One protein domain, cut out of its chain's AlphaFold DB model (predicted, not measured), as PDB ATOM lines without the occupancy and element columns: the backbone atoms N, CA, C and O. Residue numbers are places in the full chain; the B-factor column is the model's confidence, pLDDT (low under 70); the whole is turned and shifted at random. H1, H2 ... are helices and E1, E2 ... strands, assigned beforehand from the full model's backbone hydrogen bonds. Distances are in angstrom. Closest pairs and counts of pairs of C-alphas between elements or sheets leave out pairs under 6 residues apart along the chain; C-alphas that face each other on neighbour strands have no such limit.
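This is residues 662 to 765 of the 1181 residues of the protein "Oligosaccharyl transferase" of Hadesarchaea archaeon B3_Hades (UniProt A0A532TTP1). Two strongly twisted sheets stand face to face as a sandwich, with the strands of one crossing those of the other nearly at right angles. The first sheet is made by the first five strands, E1 to E5, and the second by E6 to E9; after it comes one short helix, H1, which only grazes the second sheet near the end of the printed part. The printed part has 104 residues, with nine named strands followed by one named helix, and its class is mostly strand. The first sheet runs E1 E2 E3 E4 E5, antiparallel throughout, and the second runs E7 E6 E8 E9 and is mixed. The whole is compact, with a radius of gyration of the C-alphas of 13.4 A and spans of 40 by 38 by 24 A.

E1 is residues 665 to 670, beginning at C-alpha 665 (40.150, 5.677, -17.448), and is 13.9 A long. E2 is residues 673 to 677, E3 residues 685 to 688, E4 residues 693 to 697 and E5 residues 702 to 704. E6 is residues 708 to 713, 16.7 A long, from C-alpha 708 at (50.346, 15.639, -4.295). E7 is residues 719 to 726, 18.6 A; E8 is residues 736 to 742, 19.5 A; E9 is residues 748 to 755, 20.1 A. H1 is residues 758 to 762, ending at C-alpha 762 (53.448, 24.982, 4.547).

E1 to E5 form a meander, each strand the antiparallel neighbour of the one before. Within hydrogen-bond range are N 668 and O 675 across E1 and E2 at 3.1 A, N 676 and O 685 across E2 and E3 at 2.8 A, N 686 and O 695 across E3 and E4 at 2.8 A, and N 696 and O 703 across E4 and E5 at 2.8 A. The tight link from E5 to E6 leads to the other sheet. E6 and E7 are an antiparallel hairpin, with N 723 and O 710 at 2.8 A. E6 and E8 are parallel, with N 711 and O 740 at 2.9 A. E8 and E9 are an antiparallel hairpin, with N 739 and O 752 at 2.9 A. Where the two sheets face each other, they are 10.0 A centre to centre and their strands stand at 85 degrees. The closest C-alphas of E1 and E9 are those of Pro 667 and Pro 748, at 6.7 A; those of E4 and E6 are Val 694 and Phe 708, also at 6.7 A. H1 only grazes the second sheet, with residues 758 to 761; in it every O i to N i+4 pair is within hydrogen-bond range.

The two C-alphas farthest apart are those of Asn 700 and Ala 716, 41.6 A. The printed part has no cut and no long link. The mean pLDDT of the printed part is 88.7, and no printed residue is under 70.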
ATOM      1  N   GLN A 662      36.337  12.249 -11.137       83.88
ATOM      2  CA  GLN A 662      35.992  11.137 -12.011       83.88
ATOM      3  C   GLN A 662      37.078  10.925 -13.064       83.88
ATOM      4  O   GLN A 662      37.149  11.629 -14.064       83.88
ATOM      5  N   LEU A 663      37.882   9.878 -12.878       88.19
ATOM      6  CA  LEU A 663      38.816   9.429 -13.906       88.19
ATOM      7  C   LEU A 663      38.053   8.867 -15.121       88.19
ATOM      8  O   LEU A 663      37.178   8.010 -14.972       88.19
ATOM      9  N   GLU A 664      38.411   9.297 -16.334       89.38
ATOM     10  CA  GLU A 664      37.849   8.754 -17.584       89.38
ATOM     11  C   GLU A 664      38.367   7.341 -17.891       89.38
ATOM     12  O   GLU A 664      37.726   6.561 -18.603       89.38
ATOM     13  N   SER A 665      39.529   6.994 -17.337       87.88
ATOM     14  CA  SER A 665      40.150   5.677 -17.448       87.88
ATOM     15  C   SER A 665      40.902   5.318 -16.162       87.88
ATOM     16  O   SER A 665      41.394   6.222 -15.487       87.88
ATOM     17  N   PRO A 666      41.045   4.021 -15.825       86.31
ATOM     18  CA  PRO A 666      41.868   3.598 -14.693       86.31
ATOM     19  C   PRO A 666      43.302   4.150 -14.794       86.31
ATOM     20  O   PRO A 666      43.797   4.274 -15.920       86.31
ATOM     21  N   PRO A 667      43.977   4.439 -13.662       89.69
ATOM     22  CA  PRO A 667      45.374   4.870 -13.670       89.69
ATOM     23  C   PRO A 667      46.254   3.875 -14.437       89.69
ATOM     24  O   PRO A 667      46.153   2.662 -14.227       89.69
ATOM     25  N   SER A 668      47.112   4.371 -15.328       89.12
ATOM     26  CA  SER A 668      48.078   3.551 -16.070       89.12
ATOM     27  C   SER A 668      49.494   3.770 -15.544       89.12
ATOM     28  O   SER A 668      49.812   4.824 -14.999       89.12
ATOM     29  N   LEU A 669      50.355   2.762 -15.701       89.06
ATOM     30  CA  LEU A 669      51.783   2.869 -15.407       89.06
ATOM     31  C   LEU A 669      52.549   3.020 -16.729       89.06
ATOM     32  O   LEU A 669      52.557   2.096 -17.545       89.06
ATOM     33  N   GLU A 670      53.188   4.168 -16.935       89.38
ATOM     34  CA  GLU A 670      54.001   4.496 -18.112       89.38
ATOM     35  C   GLU A 670      55.402   4.903 -17.653       89.38
ATOM     36  O   GLU A 670      55.534   5.803 -16.834       89.38
ATOM     37  N   ASP A 671      56.451   4.248 -18.158       83.75
ATOM     38  CA  ASP A 671      57.850   4.585 -17.838       83.75
ATOM     39  C   ASP A 671      58.141   4.727 -16.325       83.75
ATOM     40  O   ASP A 671      58.911   5.581 -15.908       83.75
ATOM     41  N   GLN A 672      57.537   3.851 -15.505       85.50
ATOM     42  CA  GLN A 672      57.579   3.854 -14.026       85.50
ATOM     43  C   GLN A 672      56.797   4.979 -13.323       85.50
ATOM     44  O   GLN A 672      56.783   5.007 -12.095       85.50
ATOM     45  N   ASN A 673      56.081   5.823 -14.063       91.12
ATOM     46  CA  ASN A 673      55.242   6.891 -13.529       91.12
ATOM     47  C   ASN A 673      53.754   6.556 -13.676       91.12
ATOM     48  O   ASN A 673      53.333   5.902 -14.636       91.12
ATOM     49  N   PHE A 674      52.938   7.010 -12.724       92.94
ATOM     50  CA  PHE A 674      51.488   6.832 -12.798       92.94
ATOM     51  C   PHE A 674      50.858   7.967 -13.597       92.94
ATOM     52  O   PHE A 674      51.128   9.138 -13.334       92.94
ATOM     53  N   VAL A 675      50.006   7.622 -14.561       93.81
ATOM     54  CA  VAL A 675      49.315   8.584 -15.419       93.81
ATOM     55  C   VAL A 675      47.816   8.539 -15.145       93.81
ATOM     56  O   VAL A 675      47.184   7.481 -15.177       93.81
ATOM     57  N   PHE A 676      47.250   9.714 -14.883       94.75
ATOM     58  CA  PHE A 676      45.844   9.927 -14.568       94.75
ATOM     59  C   PHE A 676      45.179  10.754 -15.674       94.75
ATOM     60  O   PHE A 676      45.744  11.743 -16.153       94.75
ATOM     61  N   ASN A 677      43.970  10.347 -16.070       93.19
ATOM     62  CA  ASN A 677      43.168  11.015 -17.091       93.19
ATOM     63  C   ASN A 677      41.828  11.468 -16.498       93.19
ATOM     64  O   ASN A 677      40.967  10.635 -16.211       93.19
ATOM     65  N   PHE A 678      41.662  12.783 -16.363       91.69
ATOM     66  CA  PHE A 678      40.438  13.436 -15.888       91.69
ATOM     67  C   PHE A 678      39.597  14.042 -17.035       91.69
ATOM     68  O   PHE A 678      38.607  14.715 -16.794       91.69
ATOM     69  N   GLY A 679      39.962  13.819 -18.303       86.56
ATOM     70  CA  GLY A 679      39.219  14.333 -19.460       86.56
ATOM     71  C   GLY A 679      39.742  15.657 -20.020       86.56
ATOM     72  O   GLY A 679      40.945  15.936 -19.970       86.56
ATOM     73  N   GLU A 680      38.875  16.444 -20.669       78.12
ATOM     74  CA  GLU A 680      39.279  17.613 -21.472       78.12
ATOM     75  C   GLU A 680      40.192  18.586 -20.693       78.12
ATOM     76  O   GLU A 680      39.826  19.134 -19.659       78.12
ATOM     77  N   ASN A 681      41.389  18.846 -21.239       81.69
ATOM     78  CA  ASN A 681      42.472  19.665 -20.660       81.69
ATOM     79  C   ASN A 681      43.243  19.056 -19.466       81.69
ATOM     80  O   ASN A 681      44.188  19.689 -18.987       81.69
ATOM     81  N   ARG A 682      42.915  17.840 -19.008       90.44
ATOM     82  CA  ARG A 682      43.613  17.103 -17.929       90.44
ATOM     83  C   ARG A 682      43.843  15.624 -18.292       90.44
ATOM     84  O   ARG A 682      43.718  14.727 -17.464       90.44
ATOM     85  N   GLN A 683      44.202  15.369 -19.553       88.62
ATOM     86  CA  GLN A 683      44.282  14.011 -20.113       88.62
ATOM     87  C   GLN A 683      45.529  13.206 -19.714       88.62
ATOM     88  O   GLN A 683      45.552  11.991 -19.885       88.62
ATOM     89  N   SER A 684      46.590  13.867 -19.237       92.50
ATOM     90  CA  SER A 684      47.876  13.219 -18.952       92.50
ATOM     91  C   SER A 684      48.566  13.868 -17.748       92.50
ATOM     92  O   SER A 684      49.608  14.510 -17.884       92.50
ATOM     93  N   ILE A 685      47.956  13.740 -16.568       94.12
ATOM     94  CA  ILE A 685      48.601  14.120 -15.304       94.12
ATOM     95  C   ILE A 685      49.535  12.991 -14.904       94.12
ATOM     96  O   ILE A 685      49.097  11.852 -14.760       94.12
ATOM     97  N   VAL A 686      50.815  13.300 -14.758       94.12
ATOM     98  CA  VAL A 686      51.867  12.330 -14.471       94.12
ATOM     99  C   VAL A 686      52.345  12.544 -13.042       94.12
ATOM    100  O   VAL A 686      52.756  13.647 -12.691       94.12
ATOM    101  N   LEU A 687      52.282  11.485 -12.238       93.25
ATOM    102  CA  LEU A 687      52.903  11.401 -10.923       93.25
ATOM    103  C   LEU A 687      54.253  10.697 -11.056       93.25
ATOM    104  O   LEU A 687      54.301   9.494 -11.340       93.25
ATOM    105  N   ASP A 688      55.326  11.442 -10.814       90.50
ATOM    106  CA  ASP A 688      56.686  10.919 -10.746       90.50
ATOM    107  C   ASP A 688      57.064  10.664  -9.284       90.50
ATOM    108  O   ASP A 688      57.380  11.574  -8.514       90.50
ATOM    109  N   GLN A 689      57.004   9.393  -8.887       83.38
ATOM    110  CA  GLN A 689      57.282   8.995  -7.507       83.38
ATOM    111  C   GLN A 689      58.763   9.133  -7.136       83.38
ATOM    112  O   GLN A 689      59.071   9.303  -5.958       83.38
ATOM    113  N   GLN A 690      59.681   9.054  -8.108       85.81
ATOM    114  CA  GLN A 690      61.118   9.177  -7.845       85.81
ATOM    115  C   GLN A 690      61.522  10.639  -7.669       85.81
ATOM    116  O   GLN A 690      62.309  10.953  -6.778       85.81
ATOM    117  N   ALA A 691      60.969  11.524  -8.496       85.81
ATOM    118  CA  ALA A 691      61.203  12.960  -8.413       85.81
ATOM    119  C   ALA A 691      60.347  13.659  -7.340       85.81
ATOM    120  O   ALA A 691      60.588  14.832  -7.063       85.81
ATOM    121  N   GLN A 692      59.374  12.955  -6.739       89.06
ATOM    122  CA  GLN A 692      58.359  13.518  -5.837       89.06
ATOM    123  C   GLN A 692      57.648  14.729  -6.461       89.06
ATOM    124  O   GLN A 692      57.448  15.756  -5.818       89.06
ATOM    125  N   ASP A 693      57.256  14.587  -7.726       91.25
ATOM    126  CA  ASP A 693      56.691  15.663  -8.536       91.25
ATOM    127  C   ASP A 693      55.409  15.218  -9.241       91.25
ATOM    128  O   ASP A 693      55.197  14.037  -9.531       91.25
ATOM    129  N   VAL A 694      54.551  16.185  -9.546       94.00
ATOM    130  CA  VAL A 694      53.327  15.969 -10.307       94.00
ATOM    131  C   VAL A 694      53.138  17.087 -11.324       94.00
ATOM    132  O   VAL A 694      53.226  18.275 -11.012       94.00
ATOM    133  N   TYR A 695      52.862  16.715 -12.570       93.88
ATOM    134  CA  TYR A 695      52.720  17.680 -13.657       93.88
ATOM    135  C   TYR A 695      51.724  17.220 -14.718       93.88
ATOM    136  O   TYR A 695      51.523  16.031 -14.962       93.88
ATOM    137  N   LEU A 696      51.121  18.182 -15.414       94.31
ATOM    138  CA  LEU A 696      50.354  17.936 -16.627       94.31
ATOM    139  C   LEU A 696      51.307  17.895 -17.828       94.31
ATOM    140  O   LEU A 696      51.954  18.893 -18.162       94.31
ATOM    141  N   ARG A 697      51.374  16.745 -18.502       92.69
ATOM    142  CA  ARG A 697      52.157  16.557 -19.729       92.69
ATOM    143  C   ARG A 697      51.419  17.187 -20.915       92.69
ATOM    144  O   ARG A 697      50.310  16.772 -21.245       92.69
ATOM    145  N   THR A 698      52.037  18.178 -21.560       87.50
ATOM    146  CA  THR A 698      51.520  18.815 -22.788       87.50
ATOM    147  C   THR A 698      52.516  18.675 -23.940       87.50
ATOM    148  O   THR A 698      53.685  18.370 -23.715       87.50
ATOM    149  N   ASP A 699      52.080  18.954 -25.171       83.19
ATOM    150  CA  ASP A 699      52.916  18.829 -26.378       83.19
ATOM    151  C   ASP A 699      54.175  19.720 -26.365       83.19
ATOM    152  O   ASP A 699      55.155  19.419 -27.044       83.19
ATOM    153  N   ASN A 700      54.153  20.824 -25.606       79.69
ATOM    154  CA  ASN A 700      55.206  21.847 -25.630       79.69
ATOM    155  C   ASN A 700      56.053  21.908 -24.347       79.69
ATOM    156  O   ASN A 700      57.221  22.288 -24.423       79.69
ATOM    157  N   ARG A 701      55.474  21.607 -23.173       88.00
ATOM    158  CA  ARG A 701      56.169  21.574 -21.869       88.00
ATOM    159  C   ARG A 701      55.358  20.825 -20.806       88.00
ATOM    160  O   ARG A 701      54.141  20.708 -20.932       88.00
ATOM    161  N   ASN A 702      56.009  20.391 -19.732       91.25
ATOM    162  CA  ASN A 702      55.313  19.944 -18.523       91.25
ATOM    163  C   ASN A 702      54.872  21.173 -17.714       91.25
ATOM    164  O   ASN A 702      55.624  22.142 -17.625       91.25
ATOM    165  N   LEU A 703      53.645  21.150 -17.194       92.50
ATOM    166  CA  LEU A 703      53.098  22.191 -16.320       92.50
ATOM    167  C   LEU A 703      52.970  21.616 -14.908       92.50
ATOM    168  O   LEU A 703      52.170  20.701 -14.713       92.50
ATOM    169  N   HIS A 704      53.751  22.111 -13.950       93.69
ATOM    170  CA  HIS A 704      53.793  21.541 -12.599       93.69
ATOM    171  C   HIS A 704      52.555  21.913 -11.779       93.69
ATOM    172  O   HIS A 704      52.107  23.064 -11.799       93.69
ATOM    173  N   LEU A 705      52.008  20.921 -11.075       94.50
ATOM    174  CA  LEU A 705      50.904  21.082 -10.133       94.50
ATOM    175  C   LEU A 705      51.422  21.606  -8.783       94.50
ATOM    176  O   LEU A 705      52.623  21.675  -8.538       94.50
ATOM    177  N   ASP A 706      50.498  21.949  -7.891       93.12
ATOM    178  CA  ASP A 706      50.772  22.448  -6.542       93.12
ATOM    179  C   ASP A 706      51.266  21.351  -5.574       93.12
ATOM    180  O   ASP A 706      51.519  21.611  -4.407       93.12
ATOM    181  N   GLY A 707      51.447  20.117  -6.048       93.75
ATOM    182  CA  GLY A 707      51.924  18.979  -5.263       93.75
ATOM    183  C   GLY A 707      50.920  17.832  -5.222       93.75
ATOM    184  O   GLY A 707      49.887  17.856  -5.902       93.75
ATOM    185  N   PHE A 708      51.230  16.796  -4.441       93.56
ATOM    186  CA  PHE A 708      50.346  15.639  -4.295       93.56
ATOM    187  C   PHE A 708      50.321  15.052  -2.879       93.56
ATOM    188  O   PHE A 708      51.297  15.122  -2.134       93.56
ATOM    189  N   GLY A 709      49.190  14.448  -2.509       93.31
ATOM    190  CA  GLY A 709      48.999  13.713  -1.255       93.31
ATOM    191  C   GLY A 709      48.592  12.261  -1.501       93.31
ATOM    192  O   GLY A 709      47.971  11.958  -2.520       93.31
ATOM    193  N   VAL A 710      48.920  11.358  -0.570       92.56
ATOM    194  CA  VAL A 710      48.635   9.916  -0.711       92.56
ATOM    195  C   VAL A 710      47.874   9.371   0.501       92.56
ATOM    196  O   VAL A 710      48.320   9.536   1.635       92.56
ATOM    197  N   LEU A 711      46.755   8.681   0.271       92.12
ATOM    198  CA  LEU A 711      45.933   8.030   1.300       92.12
ATOM    199  C   LEU A 711      45.792   6.530   1.019       92.12
ATOM    200  O   LEU A 711      45.440   6.139  -0.090       92.12
ATOM    201  N   GLY A 712      46.040   5.685   2.020       90.69
ATOM    202  CA  GLY A 712      45.853   4.235   1.916       90.69
ATOM    203  C   GLY A 712      44.442   3.799   2.299       90.69
ATOM    204  O   GLY A 712      43.858   4.368   3.223       90.69
ATOM    205  N   LEU A 713      43.912   2.789   1.607       89.50
ATOM    206  CA  LEU A 713      42.569   2.234   1.792       89.50
ATOM    207  C   LEU A 713      42.605   0.749   2.201       89.50
ATOM    208  O   LEU A 713      43.472   0.007   1.740       89.50
ATOM    209  N   ASP A 714      41.649   0.309   3.027       87.19
ATOM    210  CA  ASP A 714      41.367  -1.120   3.268       87.19
ATOM    211  C   ASP A 714      40.447  -1.733   2.190       87.19
ATOM    212  O   ASP A 714      39.894  -1.033   1.337       87.19
ATOM    213  N   GLU A 715      40.229  -3.055   2.249       82.44
ATOM    214  CA  GLU A 715      39.303  -3.775   1.351       82.44
ATOM    215  C   GLU A 715      37.856  -3.238   1.381       82.44
ATOM    216  O   GLU A 715      37.092  -3.450   0.435       82.44
ATOM    217  N   ALA A 716      37.455  -2.551   2.456       81.56
ATOM    218  CA  ALA A 716      36.136  -1.944   2.607       81.56
ATOM    219  C   ALA A 716      36.081  -0.484   2.106       81.56
ATOM    220  O   ALA A 716      35.006   0.120   2.130       81.56
ATOM    221  N   GLY A 717      37.199   0.065   1.616       77.25
ATOM    222  CA  GLY A 717      37.316   1.433   1.113       77.25
ATOM    223  C   GLY A 717      37.469   2.497   2.204       77.25
ATOM    224  O   GLY A 717      37.273   3.679   1.924       77.25
ATOM    225  N   ASN A 718      37.797   2.114   3.441       81.25
ATOM    226  CA  ASN A 718      38.085   3.058   4.520       81.25
ATOM    227  C   ASN A 718      39.544   3.509   4.465       81.25
ATOM    228  O   ASN A 718      40.433   2.708   4.190       81.25
ATOM    229  N   ILE A 719      39.800   4.773   4.808       81.19
ATOM    230  CA  ILE A 719      41.160   5.310   4.922       81.19
ATOM    231  C   ILE A 719      41.864   4.681   6.131       81.19
ATOM    232  O   ILE A 719      41.386   4.801   7.259       81.19
ATOM    233  N   THR A 720      43.014   4.048   5.901       83.25
ATOM    234  CA  THR A 720      43.820   3.367   6.927       83.25
ATOM    235  C   THR A 720      45.150   4.049   7.221       83.25
ATOM    236  O   THR A 720      45.691   3.878   8.311       83.25
ATOM    237  N   SER A 721      45.696   4.810   6.270       84.81
ATOM    238  CA  SER A 721      47.017   5.431   6.404       84.81
ATOM    239  C   SER A 721      47.161   6.689   5.549       84.81
ATOM    240  O   SER A 721      46.395   6.918   4.611       84.81
ATOM    241  N   TYR A 722      48.159   7.506   5.880       87.88
ATOM    242  CA  TYR A 722      48.538   8.701   5.136       87.88
ATOM    243  C   TYR A 722      50.019   8.619   4.764       87.88
ATOM    244  O   TYR A 722      50.871   8.465   5.635       87.88
ATOM    245  N   GLY A 723      50.311   8.695   3.465       82.69
ATOM    246  CA  GLY A 723      51.656   8.572   2.900       82.69
ATOM    247  C   GLY A 723      52.447   9.882   2.845       82.69
ATOM    248  O   GLY A 723      53.562   9.879   2.332       82.69
ATOM    249  N   GLY A 724      51.884  10.983   3.356       86.94
ATOM    250  CA  GLY A 724      52.490  12.315   3.335       86.94
ATOM    251  C   GLY A 724      51.947  13.228   2.230       86.94
ATOM    252  O   GLY A 724      51.155  12.817   1.375       86.94
ATOM    253  N   PHE A 725      52.360  14.495   2.289       90.75
ATOM    254  CA  PHE A 725      52.165  15.493   1.242       90.75
ATOM    255  C   PHE A 725      53.524  15.867   0.667       90.75
ATOM    256  O   PHE A 725      54.466  16.124   1.416       90.75
ATOM    257  N   PHE A 726      53.605  15.918  -0.654       91.31
ATOM    258  CA  PHE A 726      54.818  16.232  -1.386       91.31
ATOM    259  C   PHE A 726      54.609  17.550  -2.122       91.31
ATOM    260  O   PHE A 726      53.825  17.633  -3.072       91.31
ATOM    261  N   SER A 727      55.289  18.584  -1.629       85.62
ATOM    262  CA  SER A 727      55.320  19.905  -2.250       85.62
ATOM    263  C   SER A 727      56.091  19.862  -3.576       85.62
ATOM    264  O   SER A 727      57.016  19.061  -3.720       85.62
ATOM    265  N   PRO A 728      55.764  20.737  -4.535       81.94
ATOM    266  CA  PRO A 728      56.362  20.705  -5.858       81.94
ATOM    267  C   PRO A 728      57.837  21.140  -5.808       81.94
ATOM    268  O   PRO A 728      58.174  22.106  -5.117       81.94
ATOM    269  N   PRO A 729      58.734  20.488  -6.568       73.44
ATOM    270  CA  PRO A 729      60.153  20.843  -6.615       73.44
ATOM    271  C   PRO A 729      60.462  22.117  -7.433       73.44
ATOM    272  O   PRO A 729      61.607  22.571  -7.439       73.44
ATOM    273  N   SER A 730      59.479  22.703  -8.135       75.75
ATOM    274  CA  SER A 730      59.631  23.898  -8.986       75.75
ATOM    275  C   SER A 730      58.495  24.924  -8.786       75.75
ATOM    276  O   SER A 730      57.693  24.806  -7.864       75.75
ATOM    277  N   THR A 731      58.434  25.977  -9.614       76.25
ATOM    278  CA  THR A 731      57.334  26.957  -9.582       76.25
ATOM    279  C   THR A 731      56.020  26.326 -10.037       76.25
ATOM    280  O   THR A 731      55.971  25.733 -11.110       76.25
ATOM    281  N   VAL A 732      54.950  26.534  -9.273       89.62
ATOM    282  CA  VAL A 732      53.601  26.046  -9.593       89.62
ATOM    283  C   VAL A 732      53.077  26.710 -10.874       89.62
ATOM    284  O   VAL A 732      52.870  27.924 -10.905       89.62
ATOM    285  N   ASP A 733      52.861  25.927 -11.939       92.25
ATOM    286  CA  ASP A 733      52.199  26.389 -13.172       92.25
ATOM    287  C   ASP A 733      50.671  26.246 -13.070       92.25
ATOM    288  O   ASP A 733      49.931  27.051 -13.641       92.25
ATOM    289  N   ILE A 734      50.203  25.203 -12.377       92.06
ATOM    290  CA  ILE A 734      48.790  24.858 -12.206       92.06
ATOM    291  C   ILE A 734      48.479  24.808 -10.702       92.06
ATOM    292  O   ILE A 734      49.023  23.947 -10.014       92.06
ATOM    293  N   PRO A 735      47.597  25.681 -10.178       92.75
ATOM    294  CA  PRO A 735      47.251  25.725  -8.758       92.75
ATOM    295  C   PRO A 735      46.237  24.624  -8.391       92.75
ATOM    296  O   PRO A 735      45.142  24.902  -7.907       92.75
ATOM    297  N   GLU A 736      46.596  23.371  -8.652       94.31
ATOM    298  CA  GLU A 736      45.797  22.177  -8.368       94.31
ATOM    299  C   GLU A 736      46.685  21.155  -7.665       94.31
ATOM    300  O   GLU A 736      47.839  20.974  -8.055       94.31
ATOM    301  N   THR A 737      46.159  20.476  -6.649       95.38
ATOM    302  CA  THR A 737      46.851  19.385  -5.952       95.38
ATOM    303  C   THR A 737      46.247  18.044  -6.364       95.38
ATOM    304  O   THR A 737      45.027  17.902  -6.463       95.38
ATOM    305  N   LEU A 738      47.096  17.038  -6.583       95.38
ATOM    306  CA  LEU A 738      46.655  15.669  -6.859       95.38
ATOM    307  C   LEU A 738      46.526  14.871  -5.549       95.38
ATOM    308  O   LEU A 738      47.513  14.658  -4.851       95.38
ATOM    309  N   LEU A 739      45.338  14.369  -5.221       95.00
ATOM    310  CA  LEU A 739      45.130  13.452  -4.095       95.00
ATOM    311  C   LEU A 739      44.963  12.022  -4.613       95.00
ATOM    312  O   LEU A 739      44.031  11.741  -5.361       95.00
ATOM    313  N   VAL A 740      45.852  11.111  -4.218       93.94
ATOM    314  CA  VAL A 740      45.888   9.725  -4.706       93.94
ATOM    315  C   VAL A 740      45.473   8.751  -3.609       93.94
ATOM    316  O   VAL A 740      45.965   8.824  -2.484       93.94
ATOM    317  N   PHE A 741      44.611   7.797  -3.955       92.31
ATOM    318  CA  PHE A 741      44.175   6.722  -3.069       92.31
ATOM    319  C   PHE A 741      44.798   5.395  -3.492       92.31
ATOM    320  O   PHE A 741      44.643   4.980  -4.645       92.31
ATOM    321  N   ILE A 742      45.475   4.717  -2.567       91.44
ATOM    322  CA  ILE A 742      46.185   3.457  -2.817       91.44
ATOM    323  C   ILE A 742      45.577   2.291  -2.033       91.44
ATOM    324  O   ILE A 742      45.041   2.486  -0.945       91.44
ATOM    325  N   ASP A 743      45.654   1.080  -2.583       89.12
ATOM    326  CA  ASP A 743      45.285  -0.156  -1.877       89.12
ATOM    327  C   ASP A 743      46.398  -0.647  -0.922       89.12
ATOM    328  O   ASP A 743      47.474  -0.048  -0.828       89.12
ATOM    329  N   GLU A 744      46.172  -1.770  -0.232       84.88
ATOM    330  CA  GLU A 744      47.159  -2.402   0.666       84.88
ATOM    331  C   GLU A 744      48.472  -2.813  -0.036       84.88
ATOM    332  O   GLU A 744      49.489  -3.024   0.623       84.88
ATOM    333  N   ASN A 745      48.474  -2.904  -1.371       85.75
ATOM    334  CA  ASN A 745      49.648  -3.213  -2.191       85.75
ATOM    335  C   ASN A 745      50.297  -1.951  -2.789       85.75
ATOM    336  O   ASN A 745      51.150  -2.066  -3.670       85.75
ATOM    337  N   ALA A 746      49.900  -0.764  -2.321       83.12
ATOM    338  CA  ALA A 746      50.346   0.542  -2.795       83.12
ATOM    339  C   ALA A 746      50.009   0.860  -4.268       83.12
ATOM    340  O   ALA A 746      50.646   1.724  -4.875       83.12
ATOM    341  N   ASN A 747      48.994   0.213  -4.852       87.00
ATOM    342  CA  ASN A 747      48.528   0.533  -6.202       87.00
ATOM    343  C   ASN A 747      47.474   1.650  -6.170       87.00
ATOM    344  O   ASN A 747      46.511   1.536  -5.406       87.00
ATOM    345  N   PRO A 748      47.574   2.688  -7.023       88.56
ATOM    346  CA  PRO A 748      46.539   3.709  -7.151       88.56
ATOM    347  C   PRO A 748      45.220   3.112  -7.641       88.56
ATOM    348  O   PRO A 748      45.154   2.510  -8.713       88.56
ATOM    349  N   THR A 749      44.154   3.314  -6.875       86.12
ATOM    350  CA  THR A 749      42.797   2.853  -7.205       86.12
ATOM    351  C   THR A 749      41.881   4.004  -7.613       86.12
ATOM    352  O   THR A 749      40.991   3.822  -8.443       86.12
ATOM    353  N   MET A 750      42.117   5.200  -7.069       88.12
ATOM    354  CA  MET A 750      41.348   6.421  -7.318       88.12
ATOM    355  C   MET A 750      42.259   7.644  -7.172       88.12
ATOM    356  O   MET A 750      43.274   7.583  -6.477       88.12
ATOM    357  N   ALA A 751      41.901   8.759  -7.808       92.69
ATOM    358  CA  ALA A 751      42.558  10.042  -7.591       92.69
ATOM    359  C   ALA A 751      41.570  11.201  -7.748       92.69
ATOM    360  O   ALA A 751      40.631  11.097  -8.538       92.69
ATOM    361  N   TRP A 752      41.804  12.293  -7.020       93.88
ATOM    362  CA  TRP A 752      41.068  13.553  -7.122       93.88
ATOM    363  C   TRP A 752      42.019  14.696  -7.478       93.88
ATOM    364  O   TRP A 752      43.170  14.712  -7.039       93.88
ATOM    365  N   LEU A 753      41.512  15.667  -8.230       94.69
ATOM    366  CA  LEU A 753      42.079  17.005  -8.310       94.69
ATOM    367  C   LEU A 753      41.321  17.907  -7.352       94.69
ATOM    368  O   LEU A 753      40.093  18.001  -7.408       94.69
ATOM    369  N   ILE A 754      42.069  18.567  -6.485       95.00
ATOM    370  CA  ILE A 754      41.559  19.523  -5.507       95.00
ATOM    371  C   ILE A 754      42.251  20.873  -5.714       95.00
ATOM    372  O   ILE A 754      43.274  20.954  -6.406       95.00
ATOM    373  N   GLU A 755      41.699  21.936  -5.134       94.38
ATOM    374  CA  GLU A 755      42.361  23.246  -5.114       94.38
ATOM    375  C   GLU A 755      43.787  23.186  -4.530       94.38
ATOM    376  O   GLU A 755      44.139  22.269  -3.787       94.38
ATOM    377  N   ALA A 756      44.641  24.143  -4.906       91.94
ATOM    378  CA  ALA A 756      46.001  24.267  -4.380       91.94
ATOM    379  C   ALA A 756      46.015  24.405  -2.850       91.94
ATOM    380  O   ALA A 756      45.478  25.370  -2.307       91.94
ATOM    381  N   VAL A 757      46.693  23.479  -2.166       92.00
ATOM    382  CA  VAL A 757      46.811  23.459  -0.704       92.00
ATOM    383  C   VAL A 757      48.244  23.624  -0.202       92.00
ATOM    384  O   VAL A 757      48.421  23.826   0.994       92.00
ATOM    385  N   SER A 758      49.284  23.561  -1.040       89.31
ATOM    386  CA  SER A 758      50.693  23.524  -0.602       89.31
ATOM    387  C   SER A 758      51.086  24.709   0.276       89.31
ATOM    388  O   SER A 758      51.771  24.537   1.289       89.31
ATOM    389  N   ALA A 759      50.594  25.901  -0.064       87.38
ATOM    390  CA  ALA A 759      50.796  27.114   0.711       87.38
ATOM    391  C   ALA A 759      50.118  27.012   2.082       87.38
ATOM    392  O   ALA A 759      50.737  27.341   3.090       87.38
ATOM    393  N   GLU A 760      48.889  26.496   2.137       87.50
ATOM    394  CA  GLU A 760      48.171  26.243   3.388       87.50
ATOM    395  C   GLU A 760      48.871  25.158   4.217       87.50
ATOM    396  O   GLU A 760      48.983  25.280   5.434       87.50
ATOM    397  N   ILE A 761      49.417  24.126   3.559       88.19
ATOM    398  CA  ILE A 761      50.150  23.043   4.213       88.19
ATOM    399  C   ILE A 761      51.457  23.547   4.829       88.19
ATOM    400  O   ILE A 761      51.811  23.134   5.930       88.19
ATOM    401  N   THR A 762      52.154  24.433   4.127       85.06
ATOM    402  CA  THR A 762      53.448  24.982   4.547       85.06
ATOM    403  C   THR A 762      53.284  26.101   5.578       85.06
ATOM    404  O   THR A 762      54.138  26.267   6.441       85.06
ATOM    405  N   ALA A 763      52.184  26.858   5.524       84.69
ATOM    406  CA  ALA A 763      51.893  27.954   6.449       84.69
ATOM    407  C   ALA A 763      51.267  27.505   7.784       84.69
ATOM    408  O   ALA A 763      50.908  28.357   8.601       84.69
ATOM    409  N   ARG A 764      51.113  26.190   8.020       85.81
ATOM    410  CA  ARG A 764      50.570  25.649   9.279       85.81
ATOM    411  C   ARG A 764      51.401  26.119  10.478       85.81
ATOM    412  O   ARG A 764      52.630  26.124  10.406       85.81
ATOM    413  N   PRO A 765      50.763  26.445  11.609       82.50
ATOM    414  CA  PRO A 765      51.486  26.887  12.786       82.50
ATOM    415  C   PRO A 765      52.150  25.709  13.516       82.50
ATOM    416  O   PRO A 765      51.542  24.652  13.695       82.50
TER     417      PRO A 765